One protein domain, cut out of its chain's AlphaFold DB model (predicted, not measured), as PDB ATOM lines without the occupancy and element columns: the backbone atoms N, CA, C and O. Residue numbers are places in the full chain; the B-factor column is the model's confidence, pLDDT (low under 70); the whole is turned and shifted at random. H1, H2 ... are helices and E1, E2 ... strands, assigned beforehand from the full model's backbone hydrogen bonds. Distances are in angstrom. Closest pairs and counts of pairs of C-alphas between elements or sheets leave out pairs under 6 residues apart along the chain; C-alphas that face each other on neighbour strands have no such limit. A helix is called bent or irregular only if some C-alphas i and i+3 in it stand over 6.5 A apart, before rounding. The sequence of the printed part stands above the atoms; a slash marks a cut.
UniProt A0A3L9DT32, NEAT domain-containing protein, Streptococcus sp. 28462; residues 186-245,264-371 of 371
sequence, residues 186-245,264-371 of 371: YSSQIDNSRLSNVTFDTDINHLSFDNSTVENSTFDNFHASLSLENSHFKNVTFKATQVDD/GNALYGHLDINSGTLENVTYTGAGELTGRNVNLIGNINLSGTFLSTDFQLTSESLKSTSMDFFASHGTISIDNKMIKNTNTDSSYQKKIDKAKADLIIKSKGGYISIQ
ATOM      1  N   TYR A 186      15.835 -64.249  -0.229       76.69
ATOM      2  CA  TYR A 186      17.249 -64.031  -0.565       76.69
ATOM      3  C   TYR A 186      17.367 -62.924  -1.610       76.69
ATOM      4  O   TYR A 186      17.847 -61.827  -1.335       76.69
ATOM      5  N   SER A 187      16.839 -63.196  -2.803       85.62
ATOM      6  CA  SER A 187      16.607 -62.209  -3.849       85.62
ATOM      7  C   SER A 187      15.169 -62.342  -4.315       85.62
ATOM      8  O   SER A 187      14.834 -63.348  -4.948       85.62
ATOM      9  N   SER A 188      14.324 -61.375  -3.961       90.25
ATOM     10  CA  SER A 188      12.884 -61.494  -4.191       90.25
ATOM     11  C   SER A 188      12.259 -60.202  -4.688       90.25
ATOM     12  O   SER A 188      12.686 -59.111  -4.325       90.25
ATOM     13  N   GLN A 189      11.219 -60.349  -5.500       95.25
ATOM     14  CA  GLN A 189      10.413 -59.251  -6.010       95.25
ATOM     15  C   GLN A 189       8.958 -59.429  -5.565       95.25
ATOM     16  O   GLN A 189       8.422 -60.542  -5.577       95.25
ATOM     17  N   ILE A 190       8.346 -58.334  -5.125       97.12
ATOM     18  CA  ILE A 190       6.996 -58.293  -4.570       97.12
ATOM     19  C   ILE A 190       6.203 -57.209  -5.295       97.12
ATOM     20  O   ILE A 190       6.387 -56.018  -5.050       97.12
ATOM     21  N   ASP A 191       5.275 -57.633  -6.142       98.69
ATOM     22  CA  ASP A 191       4.506 -56.746  -7.003       98.69
ATOM     23  C   ASP A 191       3.026 -56.753  -6.616       98.69
ATOM     24  O   ASP A 191       2.458 -57.787  -6.245       98.69
ATOM     25  N   ASN A 192       2.376 -55.592  -6.718       98.75
ATOM     26  CA  ASN A 192       0.920 -55.436  -6.597       98.75
ATOM     27  C   ASN A 192       0.319 -56.047  -5.317       98.75
ATOM     28  O   ASN A 192      -0.843 -56.462  -5.291       98.75
ATOM     29  N   SER A 193       1.111 -56.155  -4.251       98.75
ATOM     30  CA  SER A 193       0.798 -57.006  -3.106       98.75
ATOM     31  C   SER A 193       0.501 -56.194  -1.850       98.75
ATOM     32  O   SER A 193       0.912 -55.045  -1.697       98.75
ATOM     33  N   ARG A 194      -0.240 -56.800  -0.920       98.88
ATOM     34  CA  ARG A 194      -0.574 -56.225   0.389       98.88
ATOM     35  C   ARG A 194      -0.123 -57.156   1.499       98.88
ATOM     36  O   ARG A 194      -0.650 -58.256   1.640       98.88
ATOM     37  N   LEU A 195       0.835 -56.711   2.296       98.69
ATOM     38  CA  LEU A 195       1.456 -57.507   3.343       98.69
ATOM     39  C   LEU A 195       1.240 -56.792   4.669       98.69
ATOM     40  O   LEU A 195       1.560 -55.616   4.799       98.69
ATOM     41  N   SER A 196       0.673 -57.481   5.652       98.69
ATOM     42  CA  SER A 196       0.438 -56.925   6.982       98.69
ATOM     43  C   SER A 196       0.923 -57.878   8.061       98.69
ATOM     44  O   SER A 196       0.790 -59.091   7.915       98.69
ATOM     45  N   ASN A 197       1.494 -57.328   9.136       98.62
ATOM     46  CA  ASN A 197       2.032 -58.099  10.262       98.62
ATOM     47  C   ASN A 197       3.045 -59.170   9.818       98.62
ATOM     48  O   ASN A 197       3.002 -60.313  10.277       98.62
ATOM     49  N   VAL A 198       3.922 -58.813   8.874       97.44
ATOM     50  CA  VAL A 198       4.959 -59.710   8.361       97.44
ATOM     51  C   VAL A 198       6.303 -59.355   8.985       97.44
ATOM     52  O   VAL A 198       6.711 -58.194   9.003       97.44
ATOM     53  N   THR A 199       7.014 -60.368   9.463       95.56
ATOM     54  CA  THR A 199       8.443 -60.262   9.747       95.56
ATOM     55  C   THR A 199       9.224 -60.771   8.544       95.56
ATOM     56  O   THR A 199       9.076 -61.925   8.141       95.56
ATOM     57  N   PHE A 200      10.064 -59.920   7.974       92.19
ATOM     58  CA  PHE A 200      11.074 -60.317   7.008       92.19
ATOM     59  C   PHE A 200      12.338 -60.678   7.796       92.19
ATOM     60  O   PHE A 200      12.941 -59.803   8.415       92.19
ATOM     61  N   ASP A 201      12.666 -61.972   7.838       82.62
ATOM     62  CA  ASP A 201      13.790 -62.555   8.594       82.62
ATOM     63  C   ASP A 201      14.853 -63.061   7.624       82.62
ATOM     64  O   ASP A 201      14.599 -64.051   6.923       82.62
ATOM     65  N   THR A 202      15.979 -62.354   7.479       64.19
ATOM     66  CA  THR A 202      16.781 -62.556   6.270       64.19
ATOM     67  C   THR A 202      18.289 -62.398   6.385       64.19
ATOM     68  O   THR A 202      18.766 -61.398   6.914       64.19
ATOM     69  N   ASP A 203      18.975 -63.327   5.707       61.25
ATOM     70  CA  ASP A 203      20.149 -63.108   4.848       61.25
ATOM     71  C   ASP A 203      19.688 -62.589   3.451       61.25
ATOM     72  O   ASP A 203      19.848 -63.284   2.445       61.25
ATOM     73  N   ILE A 204      18.974 -61.448   3.360       62.28
ATOM     74  CA  ILE A 204      18.518 -60.905   2.055       62.28
ATOM     75  C   ILE A 204      19.737 -60.264   1.382       62.28
ATOM     76  O   ILE A 204      20.354 -59.361   1.939       62.28
ATOM     77  N   ASN A 205      19.957 -60.600   0.112       71.62
ATOM     78  CA  ASN A 205      20.801 -59.807  -0.780       71.62
ATOM     79  C   ASN A 205      20.034 -58.621  -1.386       71.62
ATOM     80  O   ASN A 205      20.490 -57.480  -1.327       71.62
ATOM     81  N   HIS A 206      18.870 -58.890  -1.992       85.31
ATOM     82  CA  HIS A 206      18.052 -57.859  -2.638       85.31
ATOM     83  C   HIS A 206      16.551 -58.133  -2.500       85.31
ATOM     84  O   HIS A 206      16.089 -59.246  -2.742       85.31
ATOM     85  N   LEU A 207      15.767 -57.119  -2.158       90.56
ATOM     86  CA  LEU A 207      14.314 -57.194  -2.103       90.56
ATOM     87  C   LEU A 207      13.727 -55.984  -2.824       90.56
ATOM     88  O   LEU A 207      14.118 -54.855  -2.550       90.56
ATOM     89  N   SER A 208      12.782 -56.199  -3.728       94.50
ATOM     90  CA  SER A 208      12.082 -55.107  -4.403       94.50
ATOM     91  C   SER A 208      10.584 -55.182  -4.158       94.50
ATOM     92  O   SER A 208       9.991 -56.261  -4.125       94.50
ATOM     93  N   PHE A 209       9.979 -54.012  -3.977       97.25
ATOM     94  CA  PHE A 209       8.538 -53.836  -3.925       97.25
ATOM     95  C   PHE A 209       8.113 -52.877  -5.027       97.25
ATOM     96  O   PHE A 209       8.599 -51.748  -5.060       97.25
ATOM     97  N   ASP A 210       7.176 -53.303  -5.868       98.56
ATOM     98  CA  ASP A 210       6.517 -52.441  -6.848       98.56
ATOM     99  C   ASP A 210       5.005 -52.424  -6.607       98.56
ATOM    100  O   ASP A 210       4.374 -53.462  -6.377       98.56
ATOM    101  N   ASN A 211       4.415 -51.228  -6.617       98.62
ATOM    102  CA  ASN A 211       2.978 -50.995  -6.440       98.62
ATOM    103  C   ASN A 211       2.371 -51.752  -5.245       98.62
ATOM    104  O   ASN A 211       1.239 -52.244  -5.301       98.62
ATOM    105  N   SER A 212       3.135 -51.876  -4.161       98.69
ATOM    106  CA  SER A 212       2.802 -52.737  -3.031       98.69
ATOM    107  C   SER A 212       2.587 -51.945  -1.744       98.69
ATOM    108  O   SER A 212       3.056 -50.819  -1.574       98.69
ATOM    109  N   THR A 213       1.845 -52.533  -0.811       98.75
ATOM    110  CA  THR A 213       1.607 -51.969   0.521       98.75
ATOM    111  C   THR A 213       2.122 -52.918   1.591       98.75
ATOM    112  O   THR A 213       1.766 -54.097   1.596       98.75
ATOM    113  N   VAL A 214       2.919 -52.394   2.519       98.50
ATOM    114  CA  VAL A 214       3.431 -53.133   3.676       98.50
ATOM    115  C   VAL A 214       3.006 -52.417   4.950       98.50
ATOM    116  O   VAL A 214       3.323 -51.247   5.141       98.50
ATOM    117  N   GLU A 215       2.297 -53.113   5.837       98.75
ATOM    118  CA  GLU A 215       1.751 -52.538   7.068       98.75
ATOM    119  C   GLU A 215       2.176 -53.316   8.316       98.75
ATOM    120  O   GLU A 215       2.205 -54.548   8.318       98.75
ATOM    121  N   ASN A 216       2.461 -52.612   9.413       98.62
ATOM    122  CA  ASN A 216       2.740 -53.204  10.732       98.62
ATOM    123  C   ASN A 216       3.801 -54.320  10.684       98.62
ATOM    124  O   ASN A 216       3.661 -55.356  11.329       98.62
ATOM    125  N   SER A 217       4.815 -54.145   9.841       97.75
ATOM    126  CA  SER A 217       5.780 -55.189   9.500       97.75
ATOM    127  C   SER A 217       7.178 -54.818   9.974       97.75
ATOM    128  O   SER A 217       7.494 -53.647  10.191       97.75
ATOM    129  N   THR A 218       8.019 -55.827  10.165       95.50
ATOM    130  CA  THR A 218       9.395 -55.640  10.633       95.50
ATOM    131  C   THR A 218      10.363 -56.304   9.670       95.50
ATOM    132  O   THR A 218      10.132 -57.431   9.248       95.50
ATOM    133  N   PHE A 219      11.446 -55.613   9.343       92.75
ATOM    134  CA  PHE A 219      12.611 -56.160   8.661       92.75
ATOM    135  C   PHE A 219      13.692 -56.356   9.721       92.75
ATOM    136  O   PHE A 219      14.290 -55.381  10.181       92.75
ATOM    137  N   ASP A 220      13.870 -57.597  10.168       87.19
ATOM    138  CA  ASP A 220      14.859 -57.958  11.181       87.19
ATOM    139  C   ASP A 220      16.191 -58.333  10.510       87.19
ATOM    140  O   ASP A 220      16.205 -58.947   9.446       87.19
ATOM    141  N   ASN A 221      17.308 -57.961  11.148       77.00
ATOM    142  CA  ASN A 221      18.669 -58.196  10.654       77.00
ATOM    143  C   ASN A 221      18.912 -57.651   9.233       77.00
ATOM    144  O   ASN A 221      19.462 -58.322   8.367       77.00
ATOM    145  N   PHE A 222      18.470 -56.422   8.976       80.38
ATOM    146  CA  PHE A 222      18.484 -55.815   7.650       80.38
ATOM    147  C   PHE A 222      19.906 -55.429   7.194       80.38
ATOM    148  O   PHE A 222      20.455 -54.420   7.629       80.38
ATOM    149  N   HIS A 223      20.487 -56.212   6.285       76.88
ATOM    150  CA  HIS A 223      21.774 -55.945   5.611       76.88
ATOM    151  C   HIS A 223      21.644 -56.022   4.077       76.88
ATOM    152  O   HIS A 223      22.586 -56.304   3.346       76.88
ATOM    153  N   ALA A 224      20.425 -55.795   3.596       74.62
ATOM    154  CA  ALA A 224      20.008 -56.000   2.222       74.62
ATOM    155  C   ALA A 224      19.942 -54.711   1.416       74.62
ATOM    156  O   ALA A 224      19.752 -53.634   1.978       74.62
ATOM    157  N   SER A 225      19.939 -54.843   0.088       85.25
ATOM    158  CA  SER A 225      19.396 -53.809  -0.792       85.25
ATOM    159  C   SER A 225      17.876 -53.949  -0.900       85.25
ATOM    160  O   SER A 225      17.376 -54.950  -1.405       85.25
ATOM    161  N   LEU A 226      17.134 -52.952  -0.425       91.06
ATOM    162  CA  LEU A 226      15.683 -52.860  -0.531       91.06
ATOM    163  C   LEU A 226      15.299 -51.722  -1.473       91.06
ATOM    164  O   LEU A 226      15.621 -50.571  -1.201       91.06
ATOM    165  N   SER A 227      14.569 -52.036  -2.540       93.69
ATOM    166  CA  SER A 227      14.006 -51.046  -3.458       93.69
ATOM    167  C   SER A 227      12.495 -50.930  -3.276       93.69
ATOM    168  O   SER A 227      11.787 -51.938  -3.235       93.69
ATOM    169  N   LEU A 228      11.999 -49.700  -3.180       95.31
ATOM    170  CA  LEU A 228      10.586 -49.363  -3.060       95.31
ATOM    171  C   LEU A 228      10.169 -48.496  -4.245       95.31
ATOM    172  O   LEU A 228      10.490 -47.311  -4.289       95.31
ATOM    173  N   GLU A 229       9.399 -49.059  -5.167       97.69
ATOM    174  CA  GLU A 229       8.830 -48.350  -6.306       97.69
ATOM    175  C   GLU A 229       7.314 -48.227  -6.142       97.69
ATOM    176  O   GLU A 229       6.618 -49.213  -5.895       97.69
ATOM    177  N   ASN A 230       6.797 -46.993  -6.191       97.38
ATOM    178  CA  ASN A 230       5.357 -46.692  -6.097       97.38
ATOM    179  C   ASN A 230       4.638 -47.393  -4.922       97.38
ATOM    180  O   ASN A 230       3.451 -47.713  -4.989       97.38
ATOM    181  N   SER A 231       5.375 -47.659  -3.842       98.44
ATOM    182  CA  SER A 231       4.940 -48.527  -2.748       98.44
ATOM    183  C   SER A 231       4.709 -47.738  -1.461       98.44
ATOM    184  O   SER A 231       5.325 -46.696  -1.232       98.44
ATOM    185  N   HIS A 232       3.813 -48.227  -0.601       98.25
ATOM    186  CA  HIS A 232       3.438 -47.578   0.661       98.25
ATOM    187  C   HIS A 232       3.766 -48.466   1.857       98.25
ATOM    188  O   HIS A 232       3.223 -49.556   2.014       98.25
ATOM    189  N   PHE A 233       4.671 -47.992   2.706       98.12
ATOM    190  CA  PHE A 233       5.100 -48.669   3.921       98.12
ATOM    191  C   PHE A 233       4.546 -47.919   5.127       98.12
ATOM    192  O   PHE A 233       4.838 -46.738   5.302       98.12
ATOM    193  N   LYS A 234       3.753 -48.594   5.960       98.25
ATOM    194  CA  LYS A 234       3.057 -48.009   7.108       98.25
ATOM    195  C   LYS A 234       3.350 -48.771   8.394       98.25
ATOM    196  O   LYS A 234       3.134 -49.976   8.465       98.25
ATOM    197  N   ASN A 235       3.763 -48.069   9.446       98.38
ATOM    198  CA  ASN A 235       4.134 -48.667  10.732       98.38
ATOM    199  C   ASN A 235       5.205 -49.763  10.553       98.38
ATOM    200  O   ASN A 235       5.060 -50.874  11.067       98.38
ATOM    201  N   VAL A 236       6.241 -49.473   9.761       97.88
ATOM    202  CA  VAL A 236       7.314 -50.427   9.442       97.88
ATOM    203  C   VAL A 236       8.559 -50.130  10.268       97.88
ATOM    204  O   VAL A 236       8.945 -48.972  10.429       97.88
ATOM    205  N   THR A 237       9.197 -51.181  10.779       96.25
ATOM    206  CA  THR A 237      10.485 -51.085  11.477       96.25
ATOM    207  C   THR A 237      11.572 -51.826  10.710       96.25
ATOM    208  O   THR A 237      11.415 -53.006  10.414       96.25
ATOM    209  N   PHE A 238      12.687 -51.155  10.438       93.25
ATOM    210  CA  PHE A 238      13.909 -51.736   9.892       93.25
ATOM    211  C   PHE A 238      14.963 -51.819  10.995       93.25
ATOM    212  O   PHE A 238      15.349 -50.795  11.562       93.25
ATOM    213  N   LYS A 239      15.425 -53.032  11.305       90.88
ATOM    214  CA  LYS A 239      16.500 -53.283  12.269       90.88
ATOM    215  C   LYS A 239      17.744 -53.746  11.526       90.88
ATOM    216  O   LYS A 239      17.949 -54.944  11.346       90.88
ATOM    217  N   ALA A 240      18.537 -52.790  11.067       86.06
ATOM    218  CA  ALA A 240      19.825 -53.041  10.446       86.06
ATOM    219  C   ALA A 240      20.913 -53.334  11.483       86.06
ATOM    220  O   ALA A 240      20.785 -52.995  12.667       86.06
ATOM    221  N   THR A 241      21.993 -53.961  11.026       79.19
ATOM    222  CA  THR A 241      23.164 -54.258  11.855       79.19
ATOM    223  C   THR A 241      23.757 -52.965  12.412       79.19
ATOM    224  O   THR A 241      23.915 -51.973  11.700       79.19
ATOM    225  N   GLN A 242      24.074 -52.957  13.706       70.94
ATOM    226  CA  GLN A 242      24.875 -51.890  14.298       70.94
ATOM    227  C   GLN A 242      26.343 -52.204  14.025       70.94
ATOM    228  O   GLN A 242      26.798 -53.306  14.322       70.94
ATOM    229  N   VAL A 243      27.065 -51.248  13.454       68.12
ATOM    230  CA  VAL A 243      28.522 -51.323  13.343       68.12
ATOM    231  C   VAL A 243      29.082 -50.495  14.494       68.12
ATOM    232  O   VAL A 243      28.717 -49.323  14.641       68.12
ATOM    233  N   ASP A 244      29.886 -51.132  15.345       63.84
ATOM    234  CA  ASP A 244      30.521 -50.472  16.484       63.84
ATOM    235  C   ASP A 244      31.508 -49.405  15.994       63.84
ATOM    236  O   ASP A 244      32.203 -49.584  14.994       63.84
ATOM    237  N   ASP A 245      31.544 -48.278  16.701       57.44
ATOM    238  CA  ASP A 245      32.484 -47.186  16.461       57.44
ATOM    239  C   ASP A 245      33.848 -47.566  17.063       57.44
ATOM    240  O   ASP A 245      33.930 -47.726  18.288       57.44
ATOM    241  N   GLY A 264      33.290 -60.419   1.538       53.81
ATOM    242  CA  GLY A 264      33.232 -59.144   0.832       53.81
ATOM    243  C   GLY A 264      31.813 -58.596   0.642       53.81
ATOM    244  O   GLY A 264      31.621 -57.775  -0.252       53.81
ATOM    245  N   ASN A 265      30.819 -59.031   1.430       56.91
ATOM    246  CA  ASN A 265      29.439 -58.524   1.359       56.91
ATOM    247  C   ASN A 265      29.197 -57.400   2.363       56.91
ATOM    248  O   ASN A 265      29.519 -57.561   3.534       56.91
ATOM    249  N   ALA A 266      28.616 -56.285   1.914       60.81
ATOM    250  CA  ALA A 266      28.359 -55.125   2.759       60.81
ATOM    251  C   ALA A 266      27.500 -55.493   3.988       60.81
ATOM    252  O   ALA A 266      26.461 -56.133   3.855       60.81
ATOM    253  N   LEU A 267      27.922 -55.074   5.183       65.12
ATOM    254  CA  LEU A 267      27.250 -55.364   6.460       65.12
ATOM    255  C   LEU A 267      26.224 -54.293   6.875       65.12
ATOM    256  O   LEU A 267      25.845 -54.212   8.044       65.12
ATOM    257  N   TYR A 268      25.782 -53.449   5.943       74.12
ATOM    258  CA  TYR A 268      24.860 -52.344   6.204       74.12
ATOM    259  C   TYR A 268      23.691 -52.358   5.217       74.12
ATOM    260  O   TYR A 268      23.811 -52.823   4.087       74.12
ATOM    261  N   GLY A 269      22.526 -51.886   5.665       80.12
ATOM    262  CA  GLY A 269      21.312 -51.897   4.852       80.12
ATOM    263  C   GLY A 269      21.294 -50.775   3.813       80.12
ATOM    264  O   GLY A 269      21.643 -49.639   4.128       80.12
ATOM    265  N   HIS A 270      20.824 -51.065   2.601       88.31
ATOM    266  CA  HIS A 270      20.542 -50.057   1.579       88.31
ATOM    267  C   HIS A 270      19.037 -49.973   1.337       88.31
ATOM    268  O   HIS A 270      18.397 -50.984   1.060       88.31
ATOM    269  N   LEU A 271      18.461 -48.778   1.423       91.44
ATOM    270  CA  LEU A 271      17.050 -48.534   1.140       91.44
ATOM    271  C   LEU A 271      16.920 -47.479   0.046       91.44
ATOM    272  O   LEU A 271      17.172 -46.304   0.292       91.44
ATOM    273  N   ASP A 272      16.463 -47.891  -1.129       94.25
ATOM    274  CA  ASP A 272      16.213 -47.019  -2.269       94.25
ATOM    275  C   ASP A 272      14.711 -46.829  -2.466       94.25
ATOM    276  O   ASP A 272      13.953 -47.785  -2.618       94.25
ATOM    277  N   ILE A 273      14.260 -45.578  -2.459       95.25
ATOM    278  CA  ILE A 273      12.839 -45.236  -2.522       95.25
ATOM    279  C   ILE A 273      12.585 -44.378  -3.752       95.25
ATOM    280  O   ILE A 273      13.098 -43.266  -3.862       95.25
ATOM    281  N   ASN A 274      11.737 -44.848  -4.657       95.19
ATOM    282  CA  ASN A 274      11.310 -44.102  -5.827       95.19
ATOM    283  C   ASN A 274       9.786 -43.970  -5.848       95.19
ATOM    284  O   ASN A 274       9.055 -44.943  -6.020       95.19
ATOM    285  N   SER A 275       9.303 -42.738  -5.676       94.00
ATOM    286  CA  SER A 275       7.867 -42.425  -5.644       94.00
ATOM    287  C   SER A 275       7.090 -43.220  -4.582       94.00
ATOM    288  O   SER A 275       5.902 -43.498  -4.733       94.00
ATOM    289  N   GLY A 276       7.772 -43.598  -3.496       94.56
ATOM    290  CA  GLY A 276       7.206 -44.349  -2.380       94.56
ATOM    291  C   GLY A 276       6.672 -43.458  -1.256       94.56
ATOM    292  O   GLY A 276       7.059 -42.295  -1.109       94.56
ATOM    293  N   THR A 277       5.796 -44.031  -0.431       95.50
ATOM    294  CA  THR A 277       5.291 -43.414   0.802       95.50
ATOM    295  C   THR A 277       5.802 -44.170   2.024       95.50
ATOM    296  O   THR A 277       5.584 -45.374   2.131       95.50
ATOM    297  N   LEU A 278       6.418 -43.465   2.973       95.44
ATOM    298  CA  LEU A 278       6.746 -43.981   4.300       95.44
ATOM    299  C   LEU A 278       5.852 -43.309   5.345       95.44
ATOM    300  O   LEU A 278       5.865 -42.089   5.491       95.44
ATOM    301  N   GLU A 279       5.094 -44.096   6.098       95.06
ATOM    302  CA  GLU A 279       4.214 -43.635   7.167       95.06
ATOM    303  C   GLU A 279       4.597 -44.306   8.488       95.06
ATOM    304  O   GLU A 279       4.567 -45.529   8.590       95.06
ATOM    305  N   ASN A 280       4.922 -43.526   9.521       94.75
ATOM    306  CA  ASN A 280       5.302 -44.055  10.841       94.75
ATOM    307  C   ASN A 280       6.430 -45.105  10.775       94.75
ATOM    308  O   ASN A 280       6.287 -46.224  11.275       94.75
ATOM    309  N   VAL A 281       7.531 -44.766  10.106       96.06
ATOM    310  CA  VAL A 281       8.650 -45.686   9.869       96.06
ATOM    311  C   VAL A 281       9.768 -45.457  10.876       96.06
ATOM    312  O   VAL A 281      10.119 -44.321  11.192       96.06
ATOM    313  N   THR A 282      10.343 -46.555  11.361       96.12
ATOM    314  CA  THR A 282      11.556 -46.546  12.182       96.12
ATOM    315  C   THR A 282      12.673 -47.306  11.475       96.12
ATOM    316  O   THR A 282      12.468 -48.440  11.059       96.12
ATOM    317  N   TYR A 283      13.854 -46.703  11.361       93.81
ATOM    318  CA  TYR A 283      15.086 -47.351  10.911       93.81
ATOM    319  C   TYR A 283      16.131 -47.253  12.020       93.81
ATOM    320  O   TYR A 283      16.391 -46.164  12.537       93.81
ATOM    321  N   THR A 284      16.740 -48.380  12.378       91.88
ATOM    322  CA  THR A 284      17.829 -48.433  13.359       91.88
ATOM    323  C   THR A 284      18.998 -49.236  12.813       91.88
ATOM    324  O   THR A 284      18.774 -50.371  12.408       91.88
ATOM    325  N   GLY A 285      20.219 -48.703  12.866       88.56
ATOM    326  CA  GLY A 285      21.443 -49.409  12.462       88.56
ATOM    327  C   GLY A 285      22.257 -48.660  11.415       88.56
ATOM    328  O   GLY A 285      21.946 -47.521  11.073       88.56
ATOM    329  N   ALA A 286      23.317 -49.293  10.923       86.50
ATOM    330  CA  ALA A 286      24.100 -48.765   9.815       86.50
ATOM    331  C   ALA A 286      23.323 -48.888   8.498       86.50
ATOM    332  O   ALA A 286      22.589 -49.858   8.283       86.50
ATOM    333  N   GLY A 287      23.468 -47.909   7.607       88.69
ATOM    334  CA  GLY A 287      22.847 -47.989   6.292       88.69
ATOM    335  C   GLY A 287      22.906 -46.733   5.444       88.69
ATOM    336  O   GLY A 287      23.234 -45.643   5.915       88.69
ATOM    337  N   GLU A 288      22.524 -46.907   4.186       89.81
ATOM    338  CA  GLU A 288      22.336 -45.840   3.213       89.81
ATOM    339  C   GLU A 288      20.884 -45.821   2.748       89.81
ATOM    340  O   GLU A 288      20.363 -46.805   2.228       89.81
ATOM    341  N   LEU A 289      20.208 -44.697   2.959       92.56
ATOM    342  CA  LEU A 289      18.806 -44.526   2.609       92.56
ATOM    343  C   LEU A 289      18.719 -43.426   1.558       92.56
ATOM    344  O   LEU A 289      18.972 -42.256   1.853       92.56
ATOM    345  N   THR A 290      18.345 -43.774   0.335       93.12
ATOM    346  CA  THR A 290      18.165 -42.810  -0.747       93.12
ATOM    347  C   THR A 290      16.716 -42.760  -1.195       93.12
ATOM    348  O   THR A 290      15.957 -43.722  -1.101       93.12
ATOM    349  N   GLY A 291      16.289 -41.583  -1.636       92.88
ATOM    350  CA  GLY A 291      14.888 -41.338  -1.910       92.88
ATOM    351  C   GLY A 291      14.679 -40.278  -2.971       92.88
ATOM    352  O   GLY A 291      15.264 -39.193  -2.911       92.88
ATOM    353  N   ARG A 292      13.806 -40.568  -3.931       92.62
ATOM    354  CA  ARG A 292      13.331 -39.636  -4.954       92.62
ATOM    355  C   ARG A 292      11.809 -39.608  -4.941       92.62
ATOM    356  O   ARG A 292      11.174 -40.660  -4.937       92.62
ATOM    357  N   ASN A 293      11.235 -38.403  -4.946       90.00
ATOM    358  CA  ASN A 293       9.786 -38.195  -4.878       90.00
ATOM    359  C   ASN A 293       9.148 -38.893  -3.655       90.00
ATOM    360  O   ASN A 293       8.114 -39.547  -3.763       90.00
ATOM    361  N   VAL A 294       9.798 -38.796  -2.491       91.38
ATOM    362  CA  VAL A 294       9.389 -39.534  -1.289       91.38
ATOM    363  C   VAL A 294       8.296 -38.791  -0.535       91.38
ATOM    364  O   VAL A 294       8.448 -37.624  -0.148       91.38
ATOM    365  N   ASN A 295       7.194 -39.488  -0.280       91.12
ATOM    366  CA  ASN A 295       6.142 -39.005   0.597       91.12
ATOM    367  C   ASN A 295       6.362 -39.529   2.021       91.12
ATOM    368  O   ASN A 295       6.384 -40.734   2.245       91.12
ATOM    369  N   LEU A 296       6.540 -38.638   2.990       89.88
ATOM    370  CA  LEU A 296       6.731 -39.009   4.388       89.88
ATOM    371  C   LEU A 296       5.505 -38.579   5.183       89.88
ATOM    372  O   LEU A 296       5.080 -37.434   5.051       89.88
ATOM    373  N   ILE A 297       4.955 -39.453   6.025       88.38
ATOM    374  CA  ILE A 297       3.738 -39.194   6.806       88.38
ATOM    375  C   ILE A 297       3.944 -39.621   8.265       88.38
ATOM    376  O   ILE A 297       4.459 -40.698   8.560       88.38
ATOM    377  N   GLY A 298       3.485 -38.790   9.202       86.94
ATOM    378  CA  GLY A 298       3.541 -39.114  10.626       86.94
ATOM    379  C   GLY A 298       4.961 -39.035  11.182       86.94
ATOM    380  O   GLY A 298       5.668 -38.066  10.904       86.94
ATOM    381  N   ASN A 299       5.344 -40.019  11.999       88.50
ATOM    382  CA  ASN A 299       6.635 -40.030  12.692       88.50
ATOM    383  C   ASN A 299       7.676 -40.835  11.911       88.50
ATOM    384  O   ASN A 299       7.543 -42.052  11.796       88.50
ATOM    385  N   ILE A 300       8.730 -40.183  11.423       90.44
ATOM    386  CA  ILE A 300       9.856 -40.865  10.776       90.44
ATOM    387  C   ILE A 300      11.076 -40.788  11.694       90.44
ATOM    388  O   ILE A 300      11.605 -39.704  11.929       90.44
ATOM    389  N   ASN A 301      11.513 -41.943  12.201       91.19
ATOM    390  CA  ASN A 301      12.633 -42.054  13.133       91.19
ATOM    391  C   ASN A 301      13.770 -42.836  12.476       91.19
ATOM    392  O   ASN A 301      13.642 -44.042  12.278       91.19
ATOM    393  N   LEU A 302      14.882 -42.183  12.154       91.88
ATOM    394  CA  LEU A 302      16.047 -42.844  11.557       91.88
ATOM    395  C   LEU A 302      17.240 -42.657  12.491       91.88
ATOM    396  O   LEU A 302      17.585 -41.524  12.819       91.88
ATOM    397  N   SER A 303      17.856 -43.747  12.943       89.31
ATOM    398  CA  SER A 303      19.004 -43.677  13.852       89.31
ATOM    399  C   SER A 303      20.070 -44.732  13.569       89.31
ATOM    400  O   SER A 303      19.748 -45.880  13.281       89.31
ATOM    401  N   GLY A 304      21.347 -44.376  13.687       85.75
ATOM    402  CA  GLY A 304      22.434 -45.334  13.487       85.75
ATOM    403  C   GLY A 304      23.821 -44.762  13.742       85.75
ATOM    404  O   GLY A 304      24.016 -43.547  13.691       85.75
ATOM    405  N   THR A 305      24.795 -45.638  14.004       78.62
ATOM    406  CA  THR A 305      26.202 -45.224  14.129       78.62
ATOM    407  C   THR A 305      26.745 -44.729  12.794       78.62
ATOM    408  O   THR A 305      27.368 -43.679  12.761       78.62
ATOM    409  N   PHE A 306      26.445 -45.429  11.698       79.81
ATOM    410  CA  PHE A 306      26.901 -45.095  10.349       79.81
ATOM    411  C   PHE A 306      25.712 -45.026   9.396       79.81
ATOM    412  O   PHE A 306      25.393 -45.989   8.700       79.81
ATOM    413  N   LEU A 307      25.008 -43.898   9.436       84.69
ATOM    414  CA  LEU A 307      23.756 -43.702   8.718       84.69
ATOM    415  C   LEU A 307      23.895 -42.551   7.722       84.69
ATOM    416  O   LEU A 307      24.128 -41.404   8.105       84.69
ATOM    417  N   SER A 308      23.705 -42.857   6.441       86.12
ATOM    418  CA  SER A 308      23.608 -41.865   5.374       86.12
ATOM    419  C   SER A 308      22.176 -41.794   4.855       86.12
ATOM    420  O   SER A 308      21.546 -42.821   4.613       86.12
ATOM    421  N   THR A 309      21.645 -40.588   4.682       86.88
ATOM    422  CA  THR A 309      20.297 -40.348   4.158       86.88
ATOM    423  C   THR A 309      20.346 -39.267   3.079       86.88
ATOM    424  O   THR A 309      20.929 -38.204   3.292       86.88
ATOM    425  N   ASP A 310      19.737 -39.521   1.921       88.38
ATOM    426  CA  ASP A 310      19.544 -38.536   0.851       88.38
ATOM    427  C   ASP A 310      18.132 -38.627   0.270       88.38
ATOM    428  O   ASP A 310      17.858 -39.423  -0.632       88.38
ATOM    429  N   PHE A 311      17.230 -37.786   0.770       88.56
ATOM    430  CA  PHE A 311      15.833 -37.767   0.345       88.56
ATOM    431  C   PHE A 311      15.482 -36.505  -0.439       88.56
ATOM    432  O   PHE A 311      15.715 -35.387   0.009       88.56
ATOM    433  N   GLN A 312      14.838 -36.697  -1.591       88.50
ATOM    434  CA  GLN A 312      14.075 -35.661  -2.286       88.50
ATOM    435  C   GLN A 312      12.592 -35.881  -1.991       88.50
ATOM    436  O   GLN A 312      12.001 -36.874  -2.433       88.50
ATOM    437  N   LEU A 313      12.015 -34.979  -1.211       87.00
ATOM    438  CA  LEU A 313      10.678 -35.080  -0.658       87.00
ATOM    439  C   LEU A 313       9.628 -34.486  -1.601       87.00
ATOM    440  O   LEU A 313       9.885 -33.578  -2.393       87.00
ATOM    441  N   THR A 314       8.394 -34.972  -1.485       83.56
ATOM    442  CA  THR A 314       7.252 -34.284  -2.097       83.56
ATOM    443  C   THR A 314       6.951 -32.967  -1.371       83.56
ATOM    444  O   THR A 314       7.222 -32.798  -0.180       83.56
ATOM    445  N   SER A 315       6.294 -32.028  -2.061       73.75
ATOM    446  CA  SER A 315       5.844 -30.769  -1.444       73.75
ATOM    447  C   SER A 315       4.821 -30.954  -0.313       73.75
ATOM    448  O   SER A 315       4.555 -30.004   0.429       73.75
ATOM    449  N   GLU A 316       4.198 -32.131  -0.214       72.38
ATOM    450  CA  GLU A 316       3.253 -32.477   0.847       72.38
ATOM    451  C   GLU A 316       3.987 -32.899   2.126       72.38
ATOM    452  O   GLU A 316       3.688 -32.347   3.187       72.38
ATOM    453  N   SER A 317       5.030 -33.733   2.011       72.56
ATOM    454  CA  SER A 317       5.896 -34.155   3.127       72.56
ATOM    455  C   SER A 317       6.423 -32.977   3.956       72.56
ATOM    456  O   SER A 317       6.473 -33.032   5.182       72.56
ATOM    457  N   LEU A 318       6.772 -31.865   3.301       66.12
ATOM    458  CA  LEU A 318       7.331 -30.672   3.952       66.12
ATOM    459  C   LEU A 318       6.349 -29.936   4.880       66.12
ATOM    460  O   LEU A 318       6.759 -29.049   5.629       66.12
ATOM    461  N   LYS A 319       5.049 -30.249   4.828       65.75
ATOM    462  CA  LYS A 319       4.004 -29.502   5.550       65.75
ATOM    463  C   LYS A 319       3.456 -30.226   6.778       65.75
ATOM    464  O   LYS A 319       2.803 -29.580   7.599       65.75
ATOM    465  N   SER A 320       3.653 -31.537   6.895       63.97
ATOM    466  CA  SER A 320       2.859 -32.374   7.810       63.97
ATOM    467  C   SER A 320       3.635 -33.434   8.591       63.97
ATOM    468  O   SER A 320       3.001 -34.209   9.305       63.97
ATOM    469  N   THR A 321       4.962 -33.482   8.478       66.06
ATOM    470  CA  THR A 321       5.726 -34.673   8.885       66.06
ATOM    471  C   THR A 321       6.740 -34.367   9.969       66.06
ATOM    472  O   THR A 321       7.555 -33.456   9.816       66.06
ATOM    473  N   SER A 322       6.678 -35.138  11.059       70.75
ATOM    474  CA  SER A 322       7.661 -35.077  12.139       70.75
ATOM    475  C   SER A 322       8.802 -36.034  11.825       70.75
ATOM    476  O   SER A 322       8.576 -37.203  11.515       70.75
ATOM    477  N   MET A 323      10.028 -35.536  11.903       75.06
ATOM    478  CA  MET A 323      11.229 -36.277  11.532       75.06
ATOM    479  C   MET A 323      12.264 -36.145  12.649       75.06
ATOM    480  O   MET A 323      12.615 -35.024  13.019       75.06
ATOM    481  N   ASP A 324      12.750 -37.272  13.174       76.69
ATOM    482  CA  ASP A 324      13.911 -37.327  14.073       76.69
ATOM    483  C   ASP A 324      14.995 -38.191  13.423       76.69
ATOM    484  O   ASP A 324      14.835 -39.406  13.261       76.69
ATOM    485  N   PHE A 325      16.078 -37.542  13.000       78.56
ATOM    486  CA  PHE A 325      17.219 -38.184  12.355       78.56
ATOM    487  C   PHE A 325      18.453 -38.073  13.247       78.56
ATOM    488  O   PHE A 325      18.866 -36.972  13.622       78.56
ATOM    489  N   PHE A 326      19.064 -39.213  13.559       78.88
ATOM    490  CA  PHE A 326      20.279 -39.299  14.357       78.88
ATOM    491  C   PHE A 326      21.354 -40.129  13.648       78.88
ATOM    492  O   PHE A 326      21.147 -41.306  13.367       78.88
ATOM    493  N   ALA A 327      22.524 -39.543  13.414       73.19
ATOM    494  CA  ALA A 327      23.691 -40.269  12.917       73.19
ATOM    495  C   ALA A 327      24.916 -39.942  13.776       73.19
ATOM    496  O   ALA A 327      25.215 -38.768  13.991       73.19
ATOM    497  N   SER A 328      25.640 -40.948  14.277       72.94
ATOM    498  CA  SER A 328      26.947 -40.672  14.901       72.94
ATOM    499  C   SER A 328      27.972 -40.280  13.836       72.94
ATOM    500  O   SER A 328      28.679 -39.298  14.009       72.94
ATOM    501  N   HIS A 329      27.963 -40.993  12.711       69.00
ATOM    502  CA  HIS A 329      28.761 -40.781  11.510       69.00
ATOM    503  C   HIS A 329      27.862 -40.934  10.274       69.00
ATOM    504  O   HIS A 329      26.947 -41.760  10.260       69.00
ATOM    505  N   GLY A 330      28.121 -40.164   9.215       72.31
ATOM    506  CA  GLY A 330      27.395 -40.250   7.939       72.31
ATOM    507  C   GLY A 330      26.897 -38.897   7.429       72.31
ATOM    508  O   GLY A 330      27.250 -37.848   7.956       72.31
ATOM    509  N   THR A 331      26.116 -38.883   6.349       74.38
ATOM    510  CA  THR A 331      25.588 -37.635   5.765       74.38
ATOM    511  C   THR A 331      24.069 -37.627   5.818       74.38
ATOM    512  O   THR A 331      23.439 -38.604   5.442       74.38
ATOM    513  N   ILE A 332      23.470 -36.519   6.251       78.31
ATOM    514  CA  ILE A 332      22.019 -36.319   6.216       78.31
ATOM    515  C   ILE A 332      21.703 -35.199   5.228       78.31
ATOM    516  O   ILE A 332      22.123 -34.053   5.398       78.31
ATOM    517  N   SER A 333      20.962 -35.549   4.182       77.69
ATOM    518  CA  SER A 333      20.616 -34.691   3.056       77.69
ATOM    519  C   SER A 333      19.109 -34.737   2.801       77.69
ATOM    520  O   SER A 333      18.538 -35.801   2.563       77.69
ATOM    521  N   ILE A 334      18.464 -33.570   2.837       78.56
ATOM    522  CA  ILE A 334      17.040 -33.404   2.519       78.56
ATOM    523  C   ILE A 334      16.902 -32.308   1.457       78.56
ATOM    524  O   ILE A 334      17.391 -31.195   1.650       78.56
ATOM    525  N   ASP A 335      16.239 -32.624   0.342       72.25
ATOM    526  CA  ASP A 335      15.939 -31.709  -0.774       72.25
ATOM    527  C   ASP A 335      17.172 -30.979  -1.329       72.25
ATOM    528  O   ASP A 335      17.172 -29.786  -1.635       72.25
ATOM    529  N   ASN A 336      18.269 -31.724  -1.451       60.44
ATOM    530  CA  ASN A 336      19.590 -31.167  -1.682       60.44
ATOM    531  C   ASN A 336      19.722 -30.365  -2.997       60.44
ATOM    532  O   ASN A 336      19.562 -30.899  -4.097       60.44
ATOM    533  N   LYS A 337      20.247 -29.136  -2.892       47.69
ATOM    534  CA  LYS A 337      21.480 -28.785  -3.619       47.69
ATOM    535  C   LYS A 337      22.594 -28.734  -2.578       47.69
ATOM    536  O   LYS A 337      22.543 -27.895  -1.684       47.69
ATOM    537  N   MET A 338      23.581 -29.619  -2.709       36.44
ATOM    538  CA  MET A 338      24.716 -29.757  -1.787       36.44
ATOM    539  C   MET A 338      25.319 -28.402  -1.394       36.44
ATOM    540  O   MET A 338      25.917 -27.725  -2.233       36.44
ATOM    541  N   ILE A 339      25.233 -28.037  -0.112       37.91
ATOM    542  CA  ILE A 339      26.087 -27.010   0.493       37.91
ATOM    543  C   ILE A 339      27.047 -27.739   1.437       37.91
ATOM    544  O   ILE A 339      26.625 -28.339   2.420       37.91
ATOM    545  N   LYS A 340      28.353 -27.715   1.134       38.41
ATOM    546  CA  LYS A 340      29.389 -28.246   2.035       38.41
ATOM    547  C   LYS A 340      29.403 -27.415   3.319       38.41
ATOM    548  O   LYS A 340      29.821 -26.261   3.274       38.41
ATOM    549  N   ASN A 341      28.991 -27.993   4.443       41.94
ATOM    550  CA  ASN A 341      29.128 -27.373   5.759       41.94
ATOM    551  C   ASN A 341      30.074 -28.215   6.630       41.94
ATOM    552  O   ASN A 341      29.808 -29.381   6.875       41.94
ATOM    553  N   THR A 342      31.209 -27.659   7.041       39.97
ATOM    554  CA  THR A 342      32.383 -28.407   7.539       39.97
ATOM    555  C   THR A 342      32.412 -28.642   9.056       39.97
ATOM    556  O   THR A 342      33.499 -28.782   9.609       39.97
ATOM    557  N   ASN A 343      31.273 -28.654   9.754       44.81
ATOM    558  CA  ASN A 343      31.256 -28.803  11.216       44.81
ATOM    559  C   ASN A 343      30.852 -30.215  11.647       44.81
ATOM    560  O   ASN A 343      29.769 -30.681  11.306       44.81
ATOM    561  N   THR A 344      31.730 -30.850  12.425       44.84
ATOM    562  CA  THR A 344      31.661 -32.255  12.852       44.84
ATOM    563  C   THR A 344      30.693 -32.527  14.000       44.84
ATOM    564  O   THR A 344      30.349 -33.674  14.187       44.84
ATOM    565  N   ASP A 345      30.169 -31.518  14.696       49.47
ATOM    566  CA  ASP A 345      29.098 -31.674  15.691       49.47
ATOM    567  C   ASP A 345      27.982 -30.679  15.371       49.47
ATOM    568  O   ASP A 345      28.145 -29.466  15.544       49.47
ATOM    569  N   SER A 346      26.847 -31.158  14.861       53.16
ATOM    570  CA  SER A 346      25.741 -30.276  14.487       53.16
ATOM    571  C   SER A 346      24.384 -30.849  14.889       53.16
ATOM    572  O   SER A 346      23.982 -31.946  14.509       53.16
ATOM    573  N   SER A 347      23.651 -30.066  15.685       53.31
ATOM    574  CA  SER A 347      22.223 -30.276  15.920       53.31
ATOM    575  C   SER A 347      21.449 -29.188  15.185       53.31
ATOM    576  O   SER A 347      21.722 -27.997  15.340       53.31
ATOM    577  N   TYR A 348      20.509 -29.602  14.342       55.91
ATOM    578  CA  TYR A 348      19.622 -28.719  13.603       55.91
ATOM    579  C   TYR A 348      18.188 -28.972  14.052       55.91
ATOM    580  O   TYR A 348      17.659 -30.074  13.913       55.91
ATOM    581  N   GLN A 349      17.552 -27.935  14.588       54.16
ATOM    582  CA  GLN A 349      16.139 -27.957  14.939       54.16
ATOM    583  C   GLN A 349      15.453 -26.790  14.232       54.16
ATOM    584  O   GLN A 349      15.710 -25.627  14.547       54.16
ATOM    585  N   LYS A 350      14.568 -27.090  13.278       54.34
ATOM    586  CA  LYS A 350      13.739 -26.082  12.606       54.34
ATOM    587  C   LYS A 350      12.279 -26.344  12.927       54.34
ATOM    588  O   LYS A 350      11.718 -27.365  12.546       54.34
ATOM    589  N   LYS A 351      11.654 -25.372  13.591       51.62
ATOM    590  CA  LYS A 351      10.195 -25.292  13.671       51.62
ATOM    591  C   LYS A 351       9.690 -24.729  12.347       51.62
ATOM    592  O   LYS A 351      10.057 -23.618  11.973       51.62
ATOM    593  N   ILE A 352       8.903 -25.510  11.617       51.91
ATOM    594  CA  ILE A 352       8.289 -25.075  10.358       51.91
ATOM    595  C   ILE A 352       7.105 -24.153  10.702       51.91
ATOM    596  O   ILE A 352       6.316 -24.465  11.592       51.91
ATOM    597  N   ASP A 353       6.981 -22.992  10.052       39.47
ATOM    598  CA  ASP A 353       5.933 -22.011  10.377       39.47
ATOM    599  C   ASP A 353       4.518 -22.598  10.193       39.47
ATOM    600  O   ASP A 353       4.208 -23.183   9.157       39.47
ATOM    601  N   LYS A 354       3.643 -22.402  11.197       48.75
ATOM    602  CA  LYS A 354       2.342 -23.098  11.385       48.75
ATOM    603  C   LYS A 354       2.468 -24.605  11.700       48.75
ATOM    604  O   LYS A 354       1.642 -25.399  11.249       48.75
ATOM    605  N   ALA A 355       3.486 -24.981  12.477       45.28
ATOM    606  CA  ALA A 355       3.875 -26.361  12.777       45.28
ATOM    607  C   ALA A 355       2.715 -27.284  13.204       45.28
ATOM    608  O   ALA A 355       2.107 -27.097  14.259       45.28
ATOM    609  N   LYS A 356       2.480 -28.339  12.412       53.19
ATOM    610  CA  LYS A 356       1.871 -29.605  12.866       53.19
ATOM    611  C   LYS A 356       2.926 -30.687  13.152       53.19
ATOM    612  O   LYS A 356       2.550 -31.812  13.461       53.19
ATOM    613  N   ALA A 357       4.212 -30.357  13.009       57.25
ATOM    614  CA  ALA A 357       5.311 -31.308  13.062       57.25
ATOM    615  C   ALA A 357       6.656 -30.652  13.424       57.25
ATOM    616  O   ALA A 357       6.854 -29.464  13.148       57.25
ATOM    617  N   ASP A 358       7.566 -31.448  13.994       65.00
ATOM    618  CA  ASP A 358       8.934 -31.064  14.365       65.00
ATOM    619  C   ASP A 358       9.967 -31.782  13.474       65.00
ATOM    620  O   ASP A 358       9.873 -32.992  13.272       65.00
ATOM    621  N   LEU A 359      10.974 -31.054  12.972       70.25
ATOM    622  CA  LEU A 359      12.172 -31.627  12.342       70.25
ATOM    623  C   LEU A 359      13.359 -31.481  13.298       70.25
ATOM    624  O   LEU A 359      13.784 -30.362  13.614       70.25
ATOM    625  N   ILE A 360      13.890 -32.618  13.736       70.69
ATOM    626  CA  ILE A 360      15.050 -32.740  14.612       70.69
ATOM    627  C   ILE A 360      16.110 -33.540  13.858       70.69
ATOM    628  O   ILE A 360      15.883 -34.681  13.476       70.69
ATOM    629  N   ILE A 361      17.278 -32.940  13.643       69.88
ATOM    630  CA  ILE A 361      18.438 -33.632  13.080       69.88
ATOM    631  C   ILE A 361      19.598 -33.482  14.054       69.88
ATOM    632  O   ILE A 361      19.925 -32.375  14.487       69.88
ATOM    633  N   LYS A 362      20.218 -34.601  14.411       70.12
ATOM    634  CA  LYS A 362      21.360 -34.677  15.318       70.12
ATOM    635  C   LYS A 362      22.467 -35.472  14.632       70.12
ATOM    636  O   LYS A 362      22.264 -36.638  14.309       70.12
ATOM    637  N   SER A 363      23.630 -34.858  14.440       68.31
ATOM    638  CA  SER A 363      24.827 -35.558  13.975       68.31
ATOM    639  C   SER A 363      26.029 -35.266  14.875       68.31
ATOM    640  O   SER A 363      26.258 -34.105  15.229       68.31
ATOM    641  N   LYS A 364      26.766 -36.324  15.248       67.00
ATOM    642  CA  LYS A 364      28.077 -36.240  15.927       67.00
ATOM    643  C   LYS A 364      29.264 -36.286  14.949       67.00
ATOM    644  O   LYS A 364      30.412 -36.215  15.376       67.00
ATOM    645  N   GLY A 365      28.996 -36.456  13.652       61.97
ATOM    646  CA  GLY A 365      30.015 -36.710  12.642       61.97
ATOM    647  C   GLY A 365      29.432 -36.753  11.228       61.97
ATOM    648  O   GLY A 365      28.476 -37.476  10.947       61.97
ATOM    649  N   GLY A 366      30.030 -35.976  10.318       63.44
ATOM    650  CA  GLY A 366      29.648 -35.876   8.903       63.44
ATOM    651  C   GLY A 366      28.807 -34.640   8.547       63.44
ATOM    652  O   GLY A 366      28.843 -33.637   9.255       63.44
ATOM    653  N   TYR A 367      28.132 -34.649   7.391       65.81
ATOM    654  CA  TYR A 367      27.539 -33.442   6.788       65.81
ATOM    655  C   TYR A 367      26.010 -33.393   6.945       65.81
ATOM    656  O   TYR A 367      25.331 -34.380   6.673       65.81
ATOM    657  N   ILE A 368      25.457 -32.224   7.297       67.50
ATOM    658  CA  ILE A 368      24.010 -31.935   7.238       67.50
ATOM    659  C   ILE A 368      23.737 -30.904   6.132       67.50
ATOM    660  O   ILE A 368      24.314 -29.814   6.153       67.50
ATOM    661  N   SER A 369      22.831 -31.220   5.198       67.56
ATOM    662  CA  SER A 369      22.356 -30.306   4.143       67.56
ATOM    663  C   SER A 369      20.829 -30.338   4.021       67.56
ATOM    664  O   SER A 369      20.231 -31.406   3.901       67.56
ATOM    665  N   ILE A 370      20.194 -29.163   4.068       66.50
ATOM    666  CA  ILE A 370      18.733 -28.979   4.009       66.50
ATOM    667  C   ILE A 370      18.457 -27.703   3.206       66.50
ATOM    668  O   ILE A 370      19.105 -26.685   3.480       66.50
ATOM    669  N   GLN A 371      17.517 -27.725   2.254       62.59
ATOM    670  CA  GLN A 371      17.076 -26.525   1.513       62.59
ATOM    671  C   GLN A 371      15.687 -26.038   1.918       62.59
ATOM    672  O   GLN A 371      14.783 -26.874   2.123       62.59
TER     673      GLN A 371
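This is residues 186 to 245 and 264 to 371 of the 371 residues of the protein "NEAT domain-containing protein" of Streptococcus sp. 28462 (UniProt A0A3L9DT32). The chain is wound as a solenoid of stacked turns, a three-walled coil: E1, E2 and E3 make one turn, E4, E5 and E6 the next, then E7, E8 and E9, then E10, E11 and E12, each strand side by side with its equivalent in the next turn. E13 and E14 bend round the coil's corners and continue the stack, H1 sits beside the strands between E14 and E15, and the last turns hold two walls of named strands, E15 and E18 in one and E16 and E19 in the other, with E17 folded antiparallel beside E18. At the cut, residues 243 to 245 and 264 to 266 stick out from the coil. The printed part has 168 residues, with fourteen named strands, then H1, then five more strands; it is mostly strand, and the branched sheet is parallel but for E17 and E18. It is compact, with a radius of gyration of the C-alphas of 15.3 A and spans of 40, 39 and 24 A.

Begin in the twisted sheet at E14, residues 299 to 313, which bends by 154 degrees at residue 310. On one side of it you find E12, residues 282 to 284, and E13, residues 287 to 297; on the other side are E15, residues 322 to 329, and E16, residues 331 to 334. These four neighbours are parallel to E14: look for N 303 and O 283 at 2.9 A, N 308 and O 287 at 2.9 A, N 302 and O 324 at 3.0 A, and N 309 and O 331 at 2.8 A, within hydrogen-bond range. E13 bends by 104 degrees at residue 293, and its pairing is staggered: E10, residues 269 to 274, is its parallel neighbour over residues 287 to 292, with N 290 and O 271 2.8 A apart, and E11, residues 277 to 279, over residues 295 to 297, with N 297 and O 278 2.8 A apart. From E10, step through parallel neighbours E7, residues 225 to 229, and E4, residues 206 to 210, to the edge strand E1, residues 187 to 191; N 272 and O 226 are 2.8 A apart, N 227 and O 207 2.9 A, and N 208 and O 188 3.0 A. From E11, step likewise through E8, residues 232 to 234, and E5, residues 213 to 215, to E2, residues 194 to 196; N 279 and O 233 are 2.8 A apart, N 234 and O 214 2.8 A, and N 215 and O 195 2.8 A. From E12, step through E9, residues 237 to 240, and E6, residues 218 to 222, to E3, residues 198 to 201; N 284 and O 238 are 2.9 A apart, N 239 and O 219 2.8 A, and N 220 and O 200 3.0 A. E5 runs on into E6 across a break of 2 residues at 94 degrees, and E1 and E3 are apart. Toward the other end, E18, residues 358 to 363, is parallel to E15 at 1 degree, with N 360 and O 323 2.8 A apart. E19, residues 367 to 370, is parallel to E16 at 3 degrees, with N 332 and O 367 2.9 A apart. E17, residues 346 to 351, and E18 form a hairpin, with N 348 and O 361 2.8 A apart. H1, residues 317 to 320, is on the sheet at a height of 5.7 A, over none of its strands; the closest C-alphas of E13 and H1, Leu 296 and Ser 317, are 5.1 A apart. E14, H1 and E15 form a strand-helix-strand unit, two parallel neighbour strands with a helix between, and its crossover is right-handed. H1 is too short for an O i to N i+4 pair, and its one O i to N i+3 pair is not within range.

Find C-alpha 187 at (16.607, -62.209, -3.849), where E1 begins; it runs 13.6 A to C-alpha 191. E2 begins at (-0.574, -56.225, 0.389). Among the longer strands, E15 measures 21.9 A from first to last C-alpha, E13 21.0 A, E10 16.6 A, E18 16.5 A, E17 16.3 A and the bent E14 14.8 A. E19 ends at C-alpha 370, at (18.733, -28.979, 4.009).

The two C-alphas farthest apart, those of Gly 264 and Lys 354, are 48.6 A from each other. Residues 246 to 263 are not printed, and C-alphas 245 and 264 are 19.7 A apart across that cut. Of the links printed whole, E16 to E17 is long, with 11 residues, E17 to E18 is short, and the others are tight. The mean pLDDT of the printed part is 79.4; 48 residues are under 70, among them residues 264 to 267, 336 to 358 and 363 to 371.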